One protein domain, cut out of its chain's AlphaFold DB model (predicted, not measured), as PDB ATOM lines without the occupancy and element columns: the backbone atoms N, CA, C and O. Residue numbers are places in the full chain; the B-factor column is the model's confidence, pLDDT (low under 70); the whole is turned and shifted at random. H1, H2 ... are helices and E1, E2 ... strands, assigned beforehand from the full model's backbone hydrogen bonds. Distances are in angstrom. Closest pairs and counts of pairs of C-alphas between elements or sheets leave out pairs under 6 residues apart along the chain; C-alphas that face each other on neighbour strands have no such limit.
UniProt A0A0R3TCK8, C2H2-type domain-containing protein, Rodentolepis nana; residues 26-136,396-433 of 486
ATOM      1  N   PRO A  26       7.222 -23.609 -38.027       69.25
ATOM      2  CA  PRO A  26       8.290 -22.745 -37.552       69.25
ATOM      3  C   PRO A  26       9.521 -23.603 -37.256       69.25
ATOM      4  O   PRO A  26       9.417 -24.676 -36.648       69.25
ATOM      5  N   LYS A  27      10.658 -23.160 -37.802       73.56
ATOM      6  CA  LYS A  27      11.927 -23.885 -37.745       73.56
ATOM      7  C   LYS A  27      12.495 -23.814 -36.329       73.56
ATOM      8  O   LYS A  27      12.388 -22.755 -35.716       73.56
ATOM      9  N   PRO A  28      13.116 -24.895 -35.841       78.31
ATOM     10  CA  PRO A  28      13.771 -24.872 -34.549       78.31
ATOM     11  C   PRO A  28      14.976 -23.926 -34.613       78.31
ATOM     12  O   PRO A  28      15.659 -23.846 -35.639       78.31
ATOM     13  N   VAL A  29      15.211 -23.185 -33.535       85.12
ATOM     14  CA  VAL A  29      16.257 -22.154 -33.465       85.12
ATOM     15  C   VAL A  29      17.149 -22.441 -32.268       85.12
ATOM     16  O   VAL A  29      16.674 -22.901 -31.233       85.12
ATOM     17  N   LEU A  30      18.449 -22.181 -32.397       86.12
ATOM     18  CA  LEU A  30      19.349 -22.253 -31.252       86.12
ATOM     19  C   LEU A  30      18.971 -21.178 -30.234       86.12
ATOM     20  O   LEU A  30      18.890 -19.994 -30.571       86.12
ATOM     21  N   SER A  31      18.739 -21.592 -28.993       88.31
ATOM     22  CA  SER A  31      18.421 -20.667 -27.921       88.31
ATOM     23  C   SER A  31      19.597 -19.740 -27.641       88.31
ATOM     24  O   SER A  31      20.758 -20.144 -27.651       88.31
ATOM     25  N   LYS A  32      19.286 -18.490 -27.294       88.44
ATOM     26  CA  LYS A  32      20.273 -17.501 -26.840       88.44
ATOM     27  C   LYS A  32      21.008 -17.919 -25.559       88.44
ATOM     28  O   LYS A  32      22.031 -17.326 -25.239       88.44
ATOM     29  N   TYR A  33      20.470 -18.887 -24.818       88.75
ATOM     30  CA  TYR A  33      21.069 -19.401 -23.587       88.75
ATOM     31  C   TYR A  33      22.029 -20.573 -23.817       88.75
ATOM     32  O   TYR A  33      22.656 -21.021 -22.861       88.75
ATOM     33  N   ALA A  34      22.117 -21.091 -25.048       86.19
ATOM     34  CA  ALA A  34      22.978 -22.220 -25.369       86.19
ATOM     35  C   ALA A  34      24.453 -21.824 -25.253       86.19
ATOM     36  O   ALA A  34      24.870 -20.842 -25.862       86.19
ATOM     37  N   ASP A  35      25.240 -22.600 -24.503       85.81
ATOM     38  CA  ASP A  35      26.692 -22.439 -24.452       85.81
ATOM     39  C   ASP A  35      27.312 -22.986 -25.754       85.81
ATOM     40  O   ASP A  35      27.350 -24.207 -25.958       85.81
ATOM     41  N   PRO A  36      27.820 -22.115 -26.650       79.56
ATOM     42  CA  PRO A  36      28.409 -22.553 -27.907       79.56
ATOM     43  C   PRO A  36      29.680 -23.383 -27.694       79.56
ATOM     44  O   PRO A  36      30.001 -24.198 -28.557       79.56
ATOM     45  N   ASP A  37      30.380 -23.232 -26.559       81.12
ATOM     46  CA  ASP A  37      31.586 -24.009 -26.251       81.12
ATOM     47  C   ASP A  37      31.274 -25.496 -26.033       81.12
ATOM     48  O   ASP A  37      32.113 -26.353 -26.326       81.12
ATOM     49  N   VAL A  38      30.069 -25.815 -25.555       78.38
ATOM     50  CA  VAL A  38      29.594 -27.199 -25.417       78.38
ATOM     51  C   VAL A  38      29.306 -27.798 -26.795       78.38
ATOM     52  O   VAL A  38      29.706 -28.926 -27.081       78.38
ATOM     53  N   LEU A  39      28.697 -27.023 -27.698       73.44
ATOM     54  CA  LEU A  39      28.361 -27.472 -29.057       73.44
ATOM     55  C   LEU A  39      29.602 -27.774 -29.907       73.44
ATOM     56  O   LEU A  39      29.578 -28.681 -30.738       73.44
ATOM     57  N   ILE A  40      30.694 -27.038 -29.678       72.38
ATOM     58  CA  ILE A  40      31.997 -27.258 -30.328       72.38
ATOM     59  C   ILE A  40      32.906 -28.228 -29.550       72.38
ATOM     60  O   ILE A  40      34.063 -28.406 -29.927       72.38
ATOM     61  N   GLY A  41      32.411 -28.844 -28.470       70.62
ATOM     62  CA  GLY A  41      33.128 -29.862 -27.697       70.62
ATOM     63  C   GLY A  41      34.298 -29.342 -26.855       70.62
ATOM     64  O   GLY A  41      35.117 -30.136 -26.401       70.62
ATOM     65  N   LYS A  42      34.400 -28.023 -26.637       78.06
ATOM     66  CA  LYS A  42      35.400 -27.427 -25.730       78.06
ATOM     67  C   LYS A  42      35.015 -27.568 -24.260       78.06
ATOM     68  O   LYS A  42      35.889 -27.511 -23.400       78.06
ATOM     69  N   LYS A  43      33.723 -27.726 -23.975       78.69
ATOM     70  CA  LYS A  43      33.180 -27.961 -22.634       78.69
ATOM     71  C   LYS A  43      32.307 -29.218 -22.611       78.69
ATOM     72  O   LYS A  43      31.701 -29.547 -23.632       78.69
ATOM     73  N   PRO A  44      32.222 -29.909 -21.462       74.25
ATOM     74  CA  PRO A  44      31.271 -30.997 -21.282       74.25
ATOM     75  C   PRO A  44      29.826 -30.472 -21.258       74.25
ATOM     76  O   PRO A  44      29.577 -29.318 -20.915       74.25
ATOM     77  N   TRP A  45      28.874 -31.343 -21.601       72.38
ATOM     78  CA  TRP A  45      27.430 -31.095 -21.486       72.38
ATOM     79  C   TRP A  45      27.008 -30.781 -20.037       72.38
ATOM     80  O   TRP A  45      27.689 -31.232 -19.110       72.38
ATOM     81  N   PRO A  46      25.865 -30.097 -19.806       85.06
ATOM     82  CA  PRO A  46      24.819 -29.670 -20.758       85.06
ATOM     83  C   PRO A  46      25.076 -28.309 -21.432       85.06
ATOM     84  O   PRO A  46      25.775 -27.474 -20.869       85.06
ATOM     85  N   ALA A  47      24.476 -28.045 -22.607       86.38
ATOM     86  CA  ALA A  47      24.598 -26.723 -23.250       86.38
ATOM     87  C   ALA A  47      23.649 -25.674 -22.656       86.38
ATOM     88  O   ALA A  47      23.815 -24.488 -22.919       86.38
ATOM     89  N   ILE A  48      22.655 -26.089 -21.866       90.19
ATOM     90  CA  ILE A  48      21.713 -25.199 -21.182       90.19
ATOM     91  C   ILE A  48      21.724 -25.510 -19.688       90.19
ATOM     92  O   ILE A  48      21.737 -26.673 -19.278       90.19
ATOM     93  N   ASN A  49      21.676 -24.471 -18.852       86.50
ATOM     94  CA  ASN A  49      21.533 -24.648 -17.411       86.50
ATOM     95  C   ASN A  49      20.138 -25.198 -17.061       86.50
ATOM     96  O   ASN A  49      19.130 -24.710 -17.569       86.50
ATOM     97  N   SER A  50      20.074 -26.161 -16.137       85.00
ATOM     98  CA  SER A  50      18.820 -26.758 -15.649       85.00
ATOM     99  C   SER A  50      17.738 -25.738 -15.255       85.00
ATOM    100  O   SER A  50      16.570 -25.954 -15.560       85.00
ATOM    101  N   SER A  51      18.108 -24.595 -14.664       87.81
ATOM    102  CA  SER A  51      17.156 -23.556 -14.246       87.81
ATOM    103  C   SER A  51      16.447 -22.865 -15.415       87.81
ATOM    104  O   SER A  51      15.323 -22.387 -15.268       87.81
ATOM    105  N   ILE A  52      17.081 -22.825 -16.587       90.69
ATOM    106  CA  ILE A  52      16.508 -22.241 -17.803       90.69
ATOM    107  C   ILE A  52      15.479 -23.202 -18.391       90.69
ATOM    108  O   ILE A  52      14.399 -22.771 -18.775       90.69
ATOM    109  N   VAL A  53      15.772 -24.504 -18.376       89.00
ATOM    110  CA  VAL A  53      14.877 -25.551 -18.892       89.00
ATOM    111  C   VAL A  53      13.561 -25.630 -18.112       89.00
ATOM    112  O   VAL A  53      12.527 -25.942 -18.692       89.00
ATOM    113  N   GLU A  54      13.553 -25.298 -16.819       88.31
ATOM    114  CA  GLU A  54      12.302 -25.220 -16.047       88.31
ATOM    115  C   GLU A  54      11.386 -24.068 -16.503       88.31
ATOM    116  O   GLU A  54      10.171 -24.164 -16.353       88.31
ATOM    117  N   ASN A  55      11.954 -22.990 -17.058       88.94
ATOM    118  CA  ASN A  55      11.197 -21.836 -17.555       88.94
ATOM    119  C   ASN A  55      10.896 -21.928 -19.059       88.94
ATOM    120  O   ASN A  55       9.882 -21.412 -19.520       88.94
ATOM    121  N   GLU A  56      11.774 -22.579 -19.822       91.69
ATOM    122  CA  GLU A  56      11.670 -22.764 -21.271       91.69
ATOM    123  C   GLU A  56      11.734 -24.273 -21.597       91.69
ATOM    124  O   GLU A  56      12.764 -24.783 -22.050       91.69
ATOM    125  N   PRO A  57      10.632 -25.018 -21.358       90.06
ATOM    126  CA  PRO A  57      10.626 -26.484 -21.351       90.06
ATOM    127  C   PRO A  57      10.787 -27.119 -22.733       90.06
ATOM    128  O   PRO A  57      10.990 -28.326 -22.826       90.06
ATOM    129  N   THR A  58      10.699 -26.332 -23.809       93.19
ATOM    130  CA  THR A  58      10.833 -26.777 -25.206       93.19
ATOM    131  C   THR A  58      12.273 -26.754 -25.714       93.19
ATOM    132  O   THR A  58      12.538 -27.208 -26.833       93.19
ATOM    133  N   ILE A  59      13.209 -26.266 -24.898       93.25
ATOM    134  CA  ILE A  59      14.632 -26.240 -25.219       93.25
ATOM    135  C   ILE A  59      15.273 -27.568 -24.841       93.25
ATOM    136  O   ILE A  59      15.174 -28.029 -23.704       93.25
ATOM    137  N   CYS A  60      15.995 -28.159 -25.792       92.00
ATOM    138  CA  CYS A  60      16.803 -29.340 -25.538       92.00
ATOM    139  C   CYS A  60      17.991 -28.999 -24.639       92.00
ATOM    140  O   CYS A  60      18.830 -28.172 -24.994       92.00
ATOM    141  N   ILE A  61      18.114 -29.688 -23.508       90.38
ATOM    142  CA  ILE A  61      19.224 -29.465 -22.581       90.38
ATOM    143  C   ILE A  61      20.600 -29.826 -23.151       90.38
ATOM    144  O   ILE A  61      21.614 -29.240 -22.760       90.38
ATOM    145  N   LEU A  62      20.635 -30.786 -24.081       87.69
ATOM    146  CA  LEU A  62      21.854 -31.139 -24.789       87.69
ATOM    147  C   LEU A  62      22.187 -30.043 -25.787       87.69
ATOM    148  O   LEU A  62      23.056 -29.250 -25.490       87.69
ATOM    149  N   CYS A  63      21.501 -29.928 -26.925       87.69
ATOM    150  CA  CYS A  63      21.938 -29.021 -27.992       87.69
ATOM    151  C   CYS A  63      21.514 -27.551 -27.848       87.69
ATOM    152  O   CYS A  63      21.895 -26.731 -28.678       87.69
ATOM    153  N   GLY A  64      20.694 -27.200 -26.856       88.88
ATOM    154  CA  GLY A  64      20.186 -25.839 -26.673       88.88
ATOM    155  C   GLY A  64      19.232 -25.353 -27.765       88.88
ATOM    156  O   GLY A  64      18.903 -24.172 -27.812       88.88
ATOM    157  N   VAL A  65      18.788 -26.241 -28.655       89.94
ATOM    158  CA  VAL A  65      17.823 -25.916 -29.706       89.94
ATOM    159  C   VAL A  65      16.416 -25.884 -29.115       89.94
ATOM    160  O   VAL A  65      16.005 -26.821 -28.428       89.94
ATOM    161  N   ASP A  66      15.682 -24.812 -29.405       92.25
ATOM    162  CA  ASP A  66      14.263 -24.679 -29.094       92.25
ATOM    163  C   ASP A  66      13.421 -25.345 -30.185       92.25
ATOM    164  O   ASP A  66      13.453 -24.961 -31.359       92.25
ATOM    165  N   PHE A  67      12.658 -26.358 -29.783       91.50
ATOM    166  CA  PHE A  67      11.776 -27.109 -30.667       91.50
ATOM    167  C   PHE A  67      10.363 -26.530 -30.752       91.50
ATOM    168  O   PHE A  67       9.546 -27.064 -31.511       91.50
ATOM    169  N   ILE A  68      10.086 -25.426 -30.048       90.06
ATOM    170  CA  ILE A  68       8.840 -24.640 -30.044       90.06
ATOM    171  C   ILE A  68       7.660 -25.362 -29.387       90.06
ATOM    172  O   ILE A  68       6.833 -24.729 -28.739       90.06
ATOM    173  N   THR A  69       7.560 -26.683 -29.538       90.19
ATOM    174  CA  THR A  69       6.540 -27.502 -28.882       90.19
ATOM    175  C   THR A  69       7.173 -28.651 -28.112       90.19
ATOM    176  O   THR A  69       8.192 -29.220 -28.513       90.19
ATOM    177  N   ARG A  70       6.517 -29.033 -27.017       89.12
ATOM    178  CA  ARG A  70       6.899 -30.166 -26.170       89.12
ATOM    179  C   ARG A  70       6.961 -31.474 -26.960       89.12
ATOM    180  O   ARG A  70       7.961 -32.178 -26.888       89.12
ATOM    181  N   SER A  71       5.944 -31.760 -27.773       89.56
ATOM    182  CA  SER A  71       5.892 -32.966 -28.611       89.56
ATOM    183  C   SER A  71       7.085 -33.105 -29.562       89.56
ATOM    184  O   SER A  71       7.602 -34.206 -29.754       89.56
ATOM    185  N   ARG A  72       7.570 -31.985 -30.113       93.00
ATOM    186  CA  ARG A  72       8.760 -31.942 -30.970       93.00
ATOM    187  C   ARG A  72      10.038 -32.170 -30.181       93.00
ATOM    188  O   ARG A  72      10.884 -32.934 -30.629       93.00
ATOM    189  N   LEU A  73      10.177 -31.536 -29.019       93.50
ATOM    190  CA  LEU A  73      11.324 -31.778 -28.151       93.50
ATOM    191  C   LEU A  73      11.376 -33.247 -27.710       93.50
ATOM    192  O   LEU A  73      12.433 -33.865 -27.763       93.50
ATOM    193  N   GLN A  74      10.241 -33.811 -27.297       91.69
ATOM    194  CA  GLN A  74      10.175 -35.198 -26.855       91.69
ATOM    195  C   GLN A  74      10.558 -36.158 -27.991       91.69
ATOM    196  O   GLN A  74      11.450 -36.977 -27.798       91.69
ATOM    197  N   SER A  75       9.984 -36.001 -29.192       90.88
ATOM    198  CA  SER A  75      10.402 -36.782 -30.371       90.88
ATOM    199  C   SER A  75      11.888 -36.587 -30.682       90.88
ATOM    200  O   SER A  75      12.577 -37.553 -30.987       90.88
ATOM    201  N   HIS A  76      12.431 -35.373 -30.543       92.88
ATOM    202  CA  HIS A  76      13.867 -35.145 -30.714       92.88
ATOM    203  C   HIS A  76      14.716 -35.973 -29.741       92.88
ATOM    204  O   HIS A  76      15.625 -36.673 -30.181       92.88
ATOM    205  N   LEU A  77      14.408 -35.920 -28.443       90.19
ATOM    206  CA  LEU A  77      15.166 -36.610 -27.395       90.19
ATOM    207  C   LEU A  77      15.069 -38.141 -27.494       90.19
ATOM    208  O   LEU A  77      16.058 -38.833 -27.238       90.19
ATOM    209  N   CYS A  78      13.909 -38.665 -27.894       86.88
ATOM    210  CA  CYS A  78      13.716 -40.099 -28.097       86.88
ATOM    211  C   CYS A  78      14.408 -40.571 -29.386       86.88
ATOM    212  O   CYS A  78      15.229 -41.489 -29.358       86.88
ATOM    213  N   ASP A  79      14.174 -39.890 -30.510       87.50
ATOM    214  CA  ASP A  79      14.480 -40.430 -31.841       87.50
ATOM    215  C   ASP A  79      15.905 -40.146 -32.309       87.50
ATOM    216  O   ASP A  79      16.411 -40.835 -33.201       87.50
ATOM    217  N   HIS A  80      16.558 -39.128 -31.745       88.94
ATOM    218  CA  HIS A  80      17.823 -38.626 -32.263       88.94
ATOM    219  C   HIS A  80      18.941 -38.687 -31.230       88.94
ATOM    220  O   HIS A  80      18.840 -38.203 -30.102       88.94
ATOM    221  N   ARG A  81      20.056 -39.289 -31.641       86.38
ATOM    222  CA  ARG A  81      21.307 -39.295 -30.889       86.38
ATOM    223  C   ARG A  81      22.125 -38.076 -31.288       86.38
ATOM    224  O   ARG A  81      22.307 -37.814 -32.472       86.38
ATOM    225  N   HIS A  82      22.635 -37.339 -30.310       86.31
ATOM    226  CA  HIS A  82      23.546 -36.225 -30.567       86.31
ATOM    227  C   HIS A  82      24.940 -36.780 -30.877       86.31
ATOM    228  O   HIS A  82      25.498 -37.516 -30.064       86.31
ATOM    229  N   ILE A  83      25.509 -36.437 -32.035       81.62
ATOM    230  CA  ILE A  83      26.861 -36.862 -32.408       81.62
ATOM    231  C   ILE A  83      27.857 -35.859 -31.826       81.62
ATOM    232  O   ILE A  83      28.041 -34.755 -32.342       81.62
ATOM    233  N   VAL A  84      28.498 -36.238 -30.724       69.19
ATOM    234  CA  VAL A  84      29.459 -35.379 -30.022       69.19
ATOM    235  C   VAL A  84      30.672 -35.094 -30.916       69.19
ATOM    236  O   VAL A  84      31.241 -36.001 -31.519       69.19
ATOM    237  N   GLY A  85      31.066 -33.822 -31.016       64.69
ATOM    238  CA  GLY A  85      32.247 -33.389 -31.773       64.69
ATOM    239  C   GLY A  85      32.052 -33.266 -33.290       64.69
ATOM    240  O   GLY A  85      32.947 -32.762 -33.970       64.69
ATOM    241  N   LYS A  86      30.891 -33.658 -33.835       72.81
ATOM    242  CA  LYS A  86      30.539 -33.442 -35.245       72.81
ATOM    243  C   LYS A  86      29.543 -32.289 -35.353       72.81
ATOM    244  O   LYS A  86      28.411 -32.382 -34.880       72.81
ATOM    245  N   PHE A  87      29.972 -31.203 -35.988       69.94
ATOM    246  CA  PHE A  87      29.147 -30.021 -36.215       69.94
ATOM    247  C   PHE A  87      29.148 -29.615 -37.683       69.94
ATOM    248  O   PHE A  87      30.109 -29.845 -38.424       69.94
ATOM    249  N   ASP A  88      28.047 -28.996 -38.089       69.56
ATOM    250  CA  ASP A  88      27.937 -28.349 -39.386       69.56
ATOM    251  C   ASP A  88      28.864 -27.123 -39.403       69.56
ATOM    252  O   ASP A  88      28.637 -26.150 -38.678       69.56
ATOM    253  N   LYS A  89      29.946 -27.191 -40.188       62.72
ATOM    254  CA  LYS A  89      31.011 -26.171 -40.221       62.72
ATOM    255  C   LYS A  89      30.507 -24.798 -40.666       62.72
ATOM    256  O   LYS A  89      31.128 -23.799 -40.316       62.72
ATOM    257  N   ASP A  90      29.390 -24.750 -41.388       61.59
ATOM    258  CA  ASP A  90      28.866 -23.509 -41.952       61.59
ATOM    259  C   ASP A  90      27.939 -22.765 -40.979       61.59
ATOM    260  O   ASP A  90      27.753 -21.553 -41.104       61.59
ATOM    261  N   ARG A  91      27.344 -23.466 -40.001       64.06
ATOM    262  CA  ARG A  91      26.334 -22.894 -39.087       64.06
ATOM    263  C   ARG A  91      26.521 -23.224 -37.602       64.06
ATOM    264  O   ARG A  91      25.741 -22.740 -36.789       64.06
ATOM    265  N   TYR A  92      27.549 -23.997 -37.243       64.56
ATOM    266  CA  TYR A  92      27.865 -24.416 -35.867       64.56
ATOM    267  C   TYR A  92      26.724 -25.169 -35.164       64.56
ATOM    268  O   TYR A  92      26.544 -25.062 -33.952       64.56
ATOM    269  N   PHE A  93      25.950 -25.953 -35.917       70.50
ATOM    270  CA  PHE A  93      24.888 -26.786 -35.354       70.50
ATOM    271  C   PHE A  93      25.366 -28.200 -35.055       70.50
ATOM    272  O   PHE A  93      26.179 -28.765 -35.791       70.50
ATOM    273  N   THR A  94      24.806 -28.787 -33.998       75.06
ATOM    274  CA  THR A  94      25.012 -30.193 -33.655       75.06
ATOM    275  C   THR A  94      24.454 -31.093 -34.751       75.06
ATOM    276  O   THR A  94      23.341 -30.878 -35.240       75.06
ATOM    277  N   VAL A  95      25.234 -32.105 -35.130       86.19
ATOM    278  CA  VAL A  95      24.765 -33.181 -36.000       86.19
ATOM    279  C   VAL A  95      24.106 -34.249 -35.136       86.19
ATOM    280  O   VAL A  95      24.588 -34.598 -34.057       86.19
ATOM    281  N   TYR A  96      22.989 -34.762 -35.620       88.56
ATOM    282  CA  TYR A  96      22.223 -35.818 -34.992       88.56
ATOM    283  C   TYR A  96      22.227 -37.062 -35.869       88.56
ATOM    284  O   TYR A  96      22.347 -36.979 -37.087       88.56
ATOM    285  N   GLU A  97      22.023 -38.213 -35.257       89.12
ATOM    286  CA  GLU A  97      21.759 -39.466 -35.947       89.12
ATOM    287  C   GLU A  97      20.362 -39.947 -35.565       89.12
ATOM    288  O   GLU A  97      20.048 -40.092 -34.381       89.12
ATOM    289  N   CYS A  98      19.504 -40.184 -36.557       90.19
ATOM    290  CA  CYS A  98      18.209 -40.807 -36.317       90.19
ATOM    291  C   CYS A  98      18.398 -42.276 -35.953       90.19
ATOM    292  O   CYS A  98      18.905 -43.057 -36.752       90.19
ATOM    293  N   LYS A  99      17.914 -42.682 -34.784       84.50
ATOM    294  CA  LYS A  99      18.080 -44.048 -34.270       84.50
ATOM    295  C   LYS A  99      17.291 -45.087 -35.071       84.50
ATOM    296  O   LYS A  99      17.690 -46.239 -35.149       84.50
ATOM    297  N   PHE A 100      16.207 -44.671 -35.730       84.38
ATOM    298  CA  PHE A 100      15.335 -45.575 -36.491       84.38
ATOM    299  C   PHE A 100      15.824 -45.890 -37.904       84.38
ATOM    300  O   PHE A 100      15.514 -46.951 -38.436       84.38
ATOM    301  N   CYS A 101      16.523 -44.956 -38.552       88.88
ATOM    302  CA  CYS A 101      16.951 -45.119 -39.947       88.88
ATOM    303  C   CYS A 101      18.427 -44.787 -40.185       88.88
ATOM    304  O   CYS A 101      18.869 -44.790 -41.333       88.88
ATOM    305  N   SER A 102      19.166 -44.463 -39.121       89.25
ATOM    306  CA  SER A 102      20.586 -44.090 -39.134       89.25
ATOM    307  C   SER A 102      20.923 -42.886 -40.021       89.25
ATOM    308  O   SER A 102      22.076 -42.683 -40.390       89.25
ATOM    309  N   ALA A 103      19.929 -42.067 -40.382       89.69
ATOM    310  CA  ALA A 103      20.155 -40.856 -41.160       89.69
ATOM    311  C   ALA A 103      20.868 -39.793 -40.315       89.69
ATOM    312  O   ALA A 103      20.440 -39.497 -39.197       89.69
ATOM    313  N   GLU A 104      21.905 -39.175 -40.882       90.69
ATOM    314  CA  GLU A 104      22.544 -37.999 -40.293       90.69
ATOM    315  C   GLU A 104      21.720 -36.738 -40.581       90.69
ATOM    316  O   GLU A 104      21.351 -36.443 -41.722       90.69
ATOM    317  N   LEU A 105      21.424 -35.992 -39.524       89.62
ATOM    318  CA  LEU A 105      20.527 -34.846 -39.512       89.62
ATOM    319  C   LEU A 105      21.202 -33.652 -38.827       89.62
ATOM    320  O   LEU A 105      22.162 -33.792 -38.082       89.62
ATOM    321  N   ASN A 106      20.682 -32.457 -39.060       87.12
ATOM    322  CA  ASN A 106      21.018 -31.227 -38.354       87.12
ATOM    323  C   ASN A 106      19.714 -30.515 -37.955       87.12
ATOM    324  O   ASN A 106      18.611 -30.978 -38.256       87.12
ATOM    325  N   CYS A 107      19.802 -29.376 -37.267       80.38
ATOM    326  CA  CYS A 107      18.600 -28.676 -36.797       80.38
ATOM    327  C   CYS A 107      17.677 -28.213 -37.944       80.38
ATOM    328  O   CYS A 107      16.465 -28.119 -37.764       80.38
ATOM    329  N   ASP A 108      18.221 -27.965 -39.138       81.56
ATOM    330  CA  ASP A 108      17.455 -27.485 -40.289       81.56
ATOM    331  C   ASP A 108      16.613 -28.588 -40.946       81.56
ATOM    332  O   ASP A 108      15.546 -28.307 -41.509       81.56
ATOM    333  N   ASN A 109      17.088 -29.836 -40.910       87.75
ATOM    334  CA  ASN A 109      16.439 -30.959 -41.580       87.75
ATOM    335  C   ASN A 109      15.732 -31.934 -40.621       87.75
ATOM    336  O   ASN A 109      14.836 -32.645 -41.077       87.75
ATOM    337  N   VAL A 110      16.031 -31.911 -39.313       88.62
ATOM    338  CA  VAL A 110      15.408 -32.810 -38.321       88.62
ATOM    339  C   VAL A 110      13.883 -32.678 -38.313       88.62
ATOM    340  O   VAL A 110      13.169 -33.673 -38.315       88.62
ATOM    341  N   THR A 111      13.357 -31.459 -38.459       87.62
ATOM    342  CA  THR A 111      11.901 -31.223 -38.492       87.62
ATOM    343  C   THR A 111      11.207 -31.697 -39.763       87.62
ATOM    344  O   THR A 111       9.985 -31.835 -39.786       87.62
ATOM    345  N   LYS A 112      11.975 -31.961 -40.821       89.50
ATOM    346  CA  LYS A 112      11.484 -32.513 -42.089       89.50
ATOM    347  C   LYS A 112      11.686 -34.023 -42.171       89.50
ATOM    348  O   LYS A 112      11.262 -34.645 -43.143       89.50
ATOM    349  N   HIS A 113      12.355 -34.606 -41.181       93.00
ATOM    350  CA  HIS A 113      12.682 -36.014 -41.167       93.00
ATOM    351  C   HIS A 113      11.429 -36.872 -40.927       93.00
ATOM    352  O   HIS A 113      10.615 -36.580 -40.053       93.00
ATOM    353  N   GLY A 114      11.267 -37.949 -41.702       91.00
ATOM    354  CA  GLY A 114      10.057 -38.777 -41.678       91.00
ATOM    355  C   GLY A 114       9.766 -39.405 -40.312       91.00
ATOM    356  O   GLY A 114       8.616 -39.366 -39.869       91.00
ATOM    357  N   CYS A 115      10.792 -39.928 -39.626       89.50
ATOM    358  CA  CYS A 115      10.626 -40.525 -38.295       89.50
ATOM    359  C   CYS A 115      10.185 -39.475 -37.266       89.50
ATOM    360  O   CYS A 115       9.198 -39.693 -36.568       89.50
ATOM    361  N   PHE A 116      10.820 -38.298 -37.281       91.56
ATOM    362  CA  PHE A 116      10.478 -37.171 -36.408       91.56
ATOM    363  C   PHE A 116       9.030 -36.708 -36.595       91.56
ATOM    364  O   PHE A 116       8.281 -36.547 -35.633       91.56
ATOM    365  N   ILE A 117       8.601 -36.518 -37.849       91.31
ATOM    366  CA  ILE A 117       7.234 -36.077 -38.163       91.31
ATOM    367  C   ILE A 117       6.215 -37.100 -37.666       91.31
ATOM    368  O   ILE A 117       5.174 -36.718 -37.129       91.31
ATOM    369  N   LYS A 118       6.489 -38.392 -37.873       89.69
ATOM    370  CA  LYS A 118       5.599 -39.466 -37.434       89.69
ATOM    371  C   LYS A 118       5.473 -39.464 -35.909       89.69
ATOM    372  O   LYS A 118       4.358 -39.353 -35.409       89.69
ATOM    373  N   HIS A 119       6.592 -39.498 -35.188       88.25
ATOM    374  CA  HIS A 119       6.561 -39.602 -33.734       88.25
ATOM    375  C   HIS A 119       6.008 -38.334 -33.067       88.25
ATOM    376  O   HIS A 119       5.174 -38.421 -32.169       88.25
ATOM    377  N   THR A 120       6.342 -37.146 -33.583       90.06
ATOM    378  CA  THR A 120       5.746 -35.880 -33.120       90.06
ATOM    379  C   THR A 120       4.215 -35.906 -33.222       90.06
ATOM    380  O   THR A 120       3.526 -35.445 -32.308       90.06
ATOM    381  N   LYS A 121       3.657 -36.443 -34.320       88.94
ATOM    382  CA  LYS A 121       2.199 -36.581 -34.489       88.94
ATOM    383  C   LYS A 121       1.601 -37.559 -33.482       88.94
ATOM    384  O   LYS A 121       0.546 -37.264 -32.926       88.94
ATOM    385  N   ASP A 122       2.270 -38.683 -33.241       81.62
ATOM    386  CA  ASP A 122       1.816 -39.687 -32.278       81.62
ATOM    387  C   ASP A 122       1.785 -39.111 -30.852       81.62
ATOM    388  O   ASP A 122       0.760 -39.215 -30.178       81.62
ATOM    389  N   ILE A 123       2.841 -38.401 -30.431       79.69
ATOM    390  CA  ILE A 123       2.899 -37.719 -29.127       79.69
ATOM    391  C   ILE A 123       1.810 -36.646 -29.019       79.69
ATOM    392  O   ILE A 123       1.056 -36.637 -28.050       79.69
ATOM    393  N   SER A 124       1.666 -35.786 -30.033       83.56
ATOM    394  CA  SER A 124       0.664 -34.706 -30.018       83.56
ATOM    395  C   SER A 124      -0.767 -35.250 -29.904       83.56
ATOM    396  O   SER A 124      -1.606 -34.673 -29.219       83.56
ATOM    397  N   LYS A 125      -1.055 -36.403 -30.526       77.06
ATOM    398  CA  LYS A 125      -2.355 -37.079 -30.404       77.06
ATOM    399  C   LYS A 125      -2.603 -37.605 -28.989       77.06
ATOM    400  O   LYS A 125      -3.739 -37.579 -28.512       77.06
ATOM    401  N   VAL A 126      -1.562 -38.099 -28.315       66.69
ATOM    402  CA  VAL A 126      -1.653 -38.514 -26.907       66.69
ATOM    403  C   VAL A 126      -1.918 -37.301 -26.016       66.69
ATOM    404  O   VAL A 126      -2.839 -37.361 -25.207       66.69
ATOM    405  N   GLU A 127      -1.201 -36.192 -26.213       71.06
ATOM    406  CA  GLU A 127      -1.430 -34.932 -25.487       71.06
ATOM    407  C   GLU A 127      -2.875 -34.425 -25.663       71.06
ATOM    408  O   GLU A 127      -3.553 -34.120 -24.685       71.06
ATOM    409  N   GLU A 128      -3.399 -34.406 -26.894       67.56
ATOM    410  CA  GLU A 128      -4.793 -34.029 -27.174       67.56
ATOM    411  C   GLU A 128      -5.793 -34.965 -26.476       67.56
ATOM    412  O   GLU A 128      -6.788 -34.524 -25.892       67.56
ATOM    413  N   THR A 129      -5.510 -36.268 -26.476       59.59
ATOM    414  CA  THR A 129      -6.334 -37.259 -25.771       59.59
ATOM    415  C   THR A 129      -6.317 -37.013 -24.260       59.59
ATOM    416  O   THR A 129      -7.359 -37.081 -23.618       59.59
ATOM    417  N   MET A 130      -5.169 -36.677 -23.673       60.94
ATOM    418  CA  MET A 130      -5.068 -36.349 -22.246       60.94
ATOM    419  C   MET A 130      -5.837 -35.081 -21.890       60.94
ATOM    420  O   MET A 130      -6.544 -35.050 -20.886       60.94
ATOM    421  N   ASN A 131      -5.752 -34.058 -22.740       59.91
ATOM    422  CA  ASN A 131      -6.463 -32.797 -22.543       59.91
ATOM    423  C   ASN A 131      -7.990 -32.965 -22.616       59.91
ATOM    424  O   ASN A 131      -8.724 -32.192 -22.007       59.91
ATOM    425  N   THR A 132      -8.480 -33.972 -23.347       52.50
ATOM    426  CA  THR A 132      -9.919 -34.209 -23.556       52.50
ATOM    427  C   THR A 132     -10.510 -35.261 -22.620       52.50
ATOM    428  O   THR A 132     -11.625 -35.092 -22.129       52.50
ATOM    429  N   VAL A 133      -9.790 -36.356 -22.376       50.19
ATOM    430  CA  VAL A 133     -10.264 -37.522 -21.606       50.19
ATOM    431  C   VAL A 133      -9.746 -37.502 -20.161       50.19
ATOM    432  O   VAL A 133     -10.255 -38.227 -19.306       50.19
ATOM    433  N   GLY A 134      -8.779 -36.633 -19.865       50.81
ATOM    434  CA  GLY A 134      -8.152 -36.498 -18.560       50.81
ATOM    435  C   GLY A 134      -6.895 -37.355 -18.397       50.81
ATOM    436  O   GLY A 134      -6.430 -38.040 -19.310       50.81
ATOM    437  N   CYS A 135      -6.315 -37.283 -17.204       57.31
ATOM    438  CA  CYS A 135      -5.010 -37.855 -16.907       57.31
ATOM    439  C   CYS A 135      -5.037 -39.399 -16.786       57.31
ATOM    440  O   CYS A 135      -5.861 -39.937 -16.038       57.31
ATOM    441  N   PRO A 136      -4.106 -40.134 -17.434       59.81
ATOM    442  CA  PRO A 136      -4.064 -41.598 -17.391       59.81
ATOM    443  C   PRO A 136      -3.545 -42.169 -16.067       59.81
ATOM    444  O   PRO A 136      -3.536 -43.385 -15.917       59.81
ATOM    445  N   PHE A 396       4.065 -42.483 -18.948       66.94
ATOM    446  CA  PHE A 396       3.183 -41.721 -18.057       66.94
ATOM    447  C   PHE A 396       3.754 -41.482 -16.660       66.94
ATOM    448  O   PHE A 396       2.996 -41.392 -15.701       66.94
ATOM    449  N   THR A 397       5.077 -41.367 -16.538       65.12
ATOM    450  CA  THR A 397       5.746 -40.995 -15.283       65.12
ATOM    451  C   THR A 397       5.831 -39.479 -15.145       65.12
ATOM    452  O   THR A 397       6.248 -38.795 -16.078       65.12
ATOM    453  N   MET A 398       5.431 -38.966 -13.984       71.75
ATOM    454  CA  MET A 398       5.591 -37.576 -13.570       71.75
ATOM    455  C   MET A 398       6.957 -37.378 -12.925       71.75
ATOM    456  O   MET A 398       7.358 -38.144 -12.048       71.75
ATOM    457  N   PHE A 399       7.637 -36.309 -13.317       74.00
ATOM    458  CA  PHE A 399       8.933 -35.934 -12.778       74.00
ATOM    459  C   PHE A 399       8.820 -34.694 -11.883       74.00
ATOM    460  O   PHE A 399       8.029 -33.790 -12.162       74.00
ATOM    461  N   PRO A 400       9.624 -34.607 -10.813       75.44
ATOM    462  CA  PRO A 400       9.735 -33.398  -9.998       75.44
ATOM    463  C   PRO A 400      10.103 -32.136 -10.792       75.44
ATOM    464  O   PRO A 400       9.732 -31.033 -10.388       75.44
ATOM    465  N   SER A 401      10.819 -32.286 -11.912       82.06
ATOM    466  CA  SER A 401      11.341 -31.175 -12.708       82.06
ATOM    467  C   SER A 401      11.389 -31.512 -14.210       82.06
ATOM    468  O   SER A 401      11.464 -32.685 -14.591       82.06
ATOM    469  N   VAL A 402      11.359 -30.486 -15.067       86.12
ATOM    470  CA  VAL A 402      11.473 -30.624 -16.534       86.12
ATOM    471  C   VAL A 402      12.843 -31.184 -16.923       86.12
ATOM    472  O   VAL A 402      12.933 -32.051 -17.793       86.12
ATOM    473  N   TYR A 403      13.908 -30.756 -16.236       87.06
ATOM    474  CA  TYR A 403      15.251 -31.328 -16.394       87.06
ATOM    475  C   TYR A 403      15.234 -32.856 -16.248       87.06
ATOM    476  O   TYR A 403      15.735 -33.577 -17.112       87.06
ATOM    477  N   GLN A 404      14.617 -33.357 -15.174       80.62
ATOM    478  CA  GLN A 404      14.569 -34.792 -14.894       80.62
ATOM    479  C   GLN A 404      13.753 -35.557 -15.940       80.62
ATOM    480  O   GLN A 404      14.150 -36.656 -16.326       80.62
ATOM    481  N   LEU A 405      12.670 -34.964 -16.456       85.38
ATOM    482  CA  LEU A 405      11.926 -35.534 -17.578       85.38
ATOM    483  C   LEU A 405      12.800 -35.647 -18.836       85.38
ATOM    484  O   LEU A 405      12.826 -36.708 -19.453       85.38
ATOM    485  N   GLN A 406      13.519 -34.591 -19.228       89.31
ATOM    486  CA  GLN A 406      14.359 -34.639 -20.432       89.31
ATOM    487  C   GLN A 406      15.454 -35.707 -20.321       89.31
ATOM    488  O   GLN A 406      15.665 -36.471 -21.264       89.31
ATOM    489  N   VAL A 407      16.103 -35.810 -19.155       84.06
ATOM    490  CA  VAL A 407      17.083 -36.871 -18.880       84.06
ATOM    491  C   VAL A 407      16.429 -38.249 -18.986       84.06
ATOM    492  O   VAL A 407      16.976 -39.137 -19.638       84.06
ATOM    493  N   HIS A 408      15.243 -38.432 -18.405       83.31
ATOM    494  CA  HIS A 408      14.503 -39.685 -18.512       83.31
ATOM    495  C   HIS A 408      14.177 -40.053 -19.965       83.31
ATOM    496  O   HIS A 408      14.418 -41.190 -20.361       83.31
ATOM    497  N   LEU A 409      13.686 -39.110 -20.774       82.44
ATOM    498  CA  LEU A 409      13.390 -39.350 -22.189       82.44
ATOM    499  C   LEU A 409      14.637 -39.814 -22.945       82.44
ATOM    500  O   LEU A 409      14.587 -40.790 -23.682       82.44
ATOM    501  N   MET A 410      15.783 -39.179 -22.701       82.31
ATOM    502  CA  MET A 410      17.045 -39.571 -23.327       82.31
ATOM    503  C   MET A 410      17.528 -40.956 -22.893       82.31
ATOM    504  O   MET A 410      18.039 -41.709 -23.715       82.31
ATOM    505  N   VAL A 411      17.417 -41.281 -21.604       73.94
ATOM    506  CA  VAL A 411      17.997 -42.508 -21.038       73.94
ATOM    507  C   VAL A 411      17.080 -43.710 -21.240       73.94
ATOM    508  O   VAL A 411      17.559 -44.758 -21.664       73.94
ATOM    509  N   ALA A 412      15.787 -43.564 -20.949       68.81
ATOM    510  CA  ALA A 412      14.815 -44.657 -20.941       68.81
ATOM    511  C   ALA A 412      14.103 -44.839 -22.288       68.81
ATOM    512  O   ALA A 412      13.791 -45.963 -22.666       68.81
ATOM    513  N   HIS A 413      13.866 -43.741 -23.008       77.00
ATOM    514  CA  HIS A 413      13.131 -43.742 -24.281       77.00
ATOM    515  C   HIS A 413      14.024 -43.434 -25.487       77.00
ATOM    516  O   HIS A 413      13.603 -43.541 -26.634       77.00
ATOM    517  N   GLY A 414      15.291 -43.100 -25.240       69.00
ATOM    518  CA  GLY A 414      16.278 -42.873 -26.280       69.00
ATOM    519  C   GLY A 414      17.026 -44.131 -26.728       69.00
ATOM    520  O   GLY A 414      17.884 -44.013 -27.594       69.00
ATOM    521  N   GLY A 415      16.805 -45.301 -26.130       64.81
ATOM    522  CA  GLY A 415      17.479 -46.540 -26.530       64.81
ATOM    523  C   GLY A 415      16.756 -47.255 -27.673       64.81
ATOM    524  O   GLY A 415      15.544 -47.140 -27.818       64.81
ATOM    525  N   ASN A 416      17.476 -48.080 -28.444       57.28
ATOM    526  CA  ASN A 416      16.853 -49.000 -29.418       57.28
ATOM    527  C   ASN A 416      15.986 -50.087 -28.747       57.28
ATOM    528  O   ASN A 416      15.227 -50.791 -29.409       57.28
ATOM    529  N   SER A 417      16.142 -50.257 -27.434       52.06
ATOM    530  CA  SER A 417      15.287 -51.076 -26.586       52.06
ATOM    531  C   SER A 417      15.267 -50.478 -25.182       52.06
ATOM    532  O   SER A 417      16.226 -49.822 -24.780       52.06
ATOM    533  N   PHE A 418      14.213 -50.754 -24.420       49.62
ATOM    534  CA  PHE A 418      14.052 -50.270 -23.047       49.62
ATOM    535  C   PHE A 418      15.086 -50.831 -22.054       49.62
ATOM    536  O   PHE A 418      15.198 -50.348 -20.931       49.62
ATOM    537  N   TRP A 419      15.857 -51.841 -22.463       49.59
ATOM    538  CA  TRP A 419      16.957 -52.397 -21.679       49.59
ATOM    539  C   TRP A 419      18.291 -51.704 -21.949       49.59
ATOM    540  O   TRP A 419      19.258 -52.041 -21.280       49.59
ATOM    541  N   ASN A 420      18.366 -50.784 -22.917       54.19
ATOM    542  CA  ASN A 420      19.593 -50.079 -23.267       54.19
ATOM    543  C   ASN A 420      19.492 -48.606 -22.865       54.19
ATOM    544  O   ASN A 420      18.492 -47.946 -23.142       54.19
ATOM    545  N   CYS A 421      20.560 -48.062 -22.295       57.59
ATOM    546  CA  CYS A 421      20.704 -46.633 -22.072       57.59
ATOM    547  C   CYS A 421      20.703 -45.890 -23.412       57.59
ATOM    548  O   CYS A 421      21.595 -46.091 -24.228       57.59
ATOM    549  N   GLY A 422      19.769 -44.967 -23.632       56.97
ATOM    550  CA  GLY A 422      19.684 -44.214 -24.889       56.97
ATOM    551  C   GLY A 422      20.816 -43.219 -25.173       56.97
ATOM    552  O   GLY A 422      20.820 -42.579 -26.228       56.97
ATOM    553  N   ILE A 423      21.770 -43.079 -24.246       65.50
ATOM    554  CA  ILE A 423      22.967 -42.241 -24.397       65.50
ATOM    555  C   ILE A 423      24.181 -43.081 -24.817       65.50
ATOM    556  O   ILE A 423      24.882 -42.700 -25.750       65.50
ATOM    557  N   CYS A 424      24.444 -44.197 -24.127       62.69
ATOM    558  CA  CYS A 424      25.637 -45.028 -24.340       62.69
ATOM    559  C   CYS A 424      25.345 -46.421 -24.922       62.69
ATOM    560  O   CYS A 424      26.272 -47.206 -25.087       62.69
ATOM    561  N   ASP A 425      24.078 -46.743 -25.194       64.25
ATOM    562  CA  ASP A 425      23.572 -48.047 -25.647       64.25
ATOM    563  C   ASP A 425      23.901 -49.241 -24.724       64.25
ATOM    564  O   ASP A 425      23.615 -50.391 -25.063       64.25
ATOM    565  N   GLN A 426      24.437 -48.983 -23.525       59.00
ATOM    566  CA  GLN A 426      24.744 -50.002 -22.522       59.00
ATOM    567  C   GLN A 426      23.474 -50.657 -21.978       59.00
ATOM    568  O   GLN A 426      22.494 -49.973 -21.684       59.00
ATOM    569  N   ARG A 427      23.511 -51.978 -21.786       52.28
ATOM    570  CA  ARG A 427      22.401 -52.744 -21.215       52.28
ATOM    571  C   ARG A 427      22.288 -52.552 -19.701       52.28
ATOM    572  O   ARG A 427      23.268 -52.712 -18.986       52.28
ATOM    573  N   PHE A 428      21.079 -52.305 -19.199       44.06
ATOM    574  CA  PHE A 428      20.786 -52.149 -17.768       44.06
ATOM    575  C   PHE A 428      20.909 -53.456 -16.957       44.06
ATOM    576  O   PHE A 428      20.914 -53.404 -15.733       44.06
ATOM    577  N   CYS A 429      20.999 -54.621 -17.612       45.50
ATOM    578  CA  CYS A 429      21.010 -55.941 -16.963       45.50
ATOM    579  C   CYS A 429      22.375 -56.655 -17.011       45.50
ATOM    580  O   CYS A 429      22.418 -57.879 -16.880       45.50
ATOM    581  N   GLU A 430      23.484 -55.939 -17.225       43.88
ATOM    582  CA  GLU A 430      24.819 -56.541 -17.107       43.88
ATOM    583  C   GLU A 430      25.282 -56.551 -15.635       43.88
ATOM    584  O   GLU A 430      25.230 -55.504 -14.991       43.88
ATOM    585  N   PRO A 431      25.717 -57.703 -15.081       32.41
ATOM    586  CA  PRO A 431      25.922 -57.882 -13.636       32.41
ATOM    587  C   PRO A 431      26.951 -56.963 -12.959       32.41
ATOM    588  O   PRO A 431      26.934 -56.871 -11.738       32.41
ATOM    589  N   ASP A 432      27.825 -56.288 -13.713       38.41
ATOM    590  CA  ASP A 432      29.068 -55.719 -13.166       38.41
ATOM    591  C   ASP A 432      29.300 -54.222 -13.424       38.41
ATOM    592  O   ASP A 432      30.416 -53.741 -13.232       38.41
ATOM    593  N   GLN A 433      28.306 -53.434 -13.849       42.78
ATOM    594  CA  GLN A 433      28.563 -52.014 -14.141       42.78
ATOM    595  C   GLN A 433      27.469 -51.087 -13.606       42.78
ATOM    596  O   GLN A 433      26.334 -51.070 -14.074       42.78
TER     597      GLN A 433
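Overview. This is residues 26 to 136 and 396 to 433 of the 486 residues of the protein "C2H2-type domain-containing protein" of Rodentolepis nana (UniProt A0A0R3TCK8). Helix H3 lies in the middle, with the long helix H5 crossing it on one side, H6 packed on another, and the strand hairpin E1 and E2 leading away from its end. Residues 128 to 134 stick out, and the unnamed tail, residues 413 to 433, runs on beyond H6. The 149 printed residues hold six named helices and two named strands, in the order H1 H2 H3 E1 E2 H4 H5 H6; the class is mixed, with under half of the residues in named elements. The whole is compact, radius of gyration of the C-alphas 15.3 A, with spans of 46 by 45 by 32 A.

Along the chain. H1, residues 36 to 39, begins at C-alpha 36 (28.409, -22.553, -27.907). H2 is residues 50 to 55, H3 residues 70 to 79, 14.0 A. E1, residues 80 to 88, 16.1 A, bends by 103 degrees at residue 85; E2 is residues 93 to 98, 15.6 A. H4 is residues 107 to 110, H5 residues 114 to 133, 28.6 A. H6, residues 402 to 412, 15.1 A, ends at C-alpha 412 (14.815, -44.657, -20.941).

Arrangement. H3 touches H5, which touches it with residues 115 to 124 alone, at a steep tilt of 45 degrees, opposite ways; the closest C-alphas, those of Ser 71 and Thr 120, are 5.4 A apart. H3 touches H6 at a shallow tilt of 30 degrees, the same way, closest at C-alphas 77 and 410, 5.4 A. H2 touches H6 at a steep tilt of 66 degrees, opposite ways, closest at C-alphas 54 and 402, 5.5 A. Helix packing is mostly crossed, but only just: 1 of these 3 pairs is at a shallow tilt. E1 and E2 form an antiparallel hairpin, with N 81 and O 97 2.9 A apart, within hydrogen-bond range. The closest C-alphas of H1 and E2, 39 and 94, are 6.3 A apart; those of H4 and E2, 107 and 93, 6.7 A. Every O i to N i+4 pair is within range in H3, H5 and H6, and 1 of 2 in H2; H1 and H4 are too short for such a pair.

Size, cuts and confidence. The C-alphas farthest apart, 42 and 133, are 46.9 A apart. Residues 137 to 395 are not printed; C-alphas 136 and 396 are 7.3 A apart across the cut. The link from H2 to H3 is long. Of the printed part, 42 residues are under pLDDT 70, among them 128 to 136 and 414 to 433.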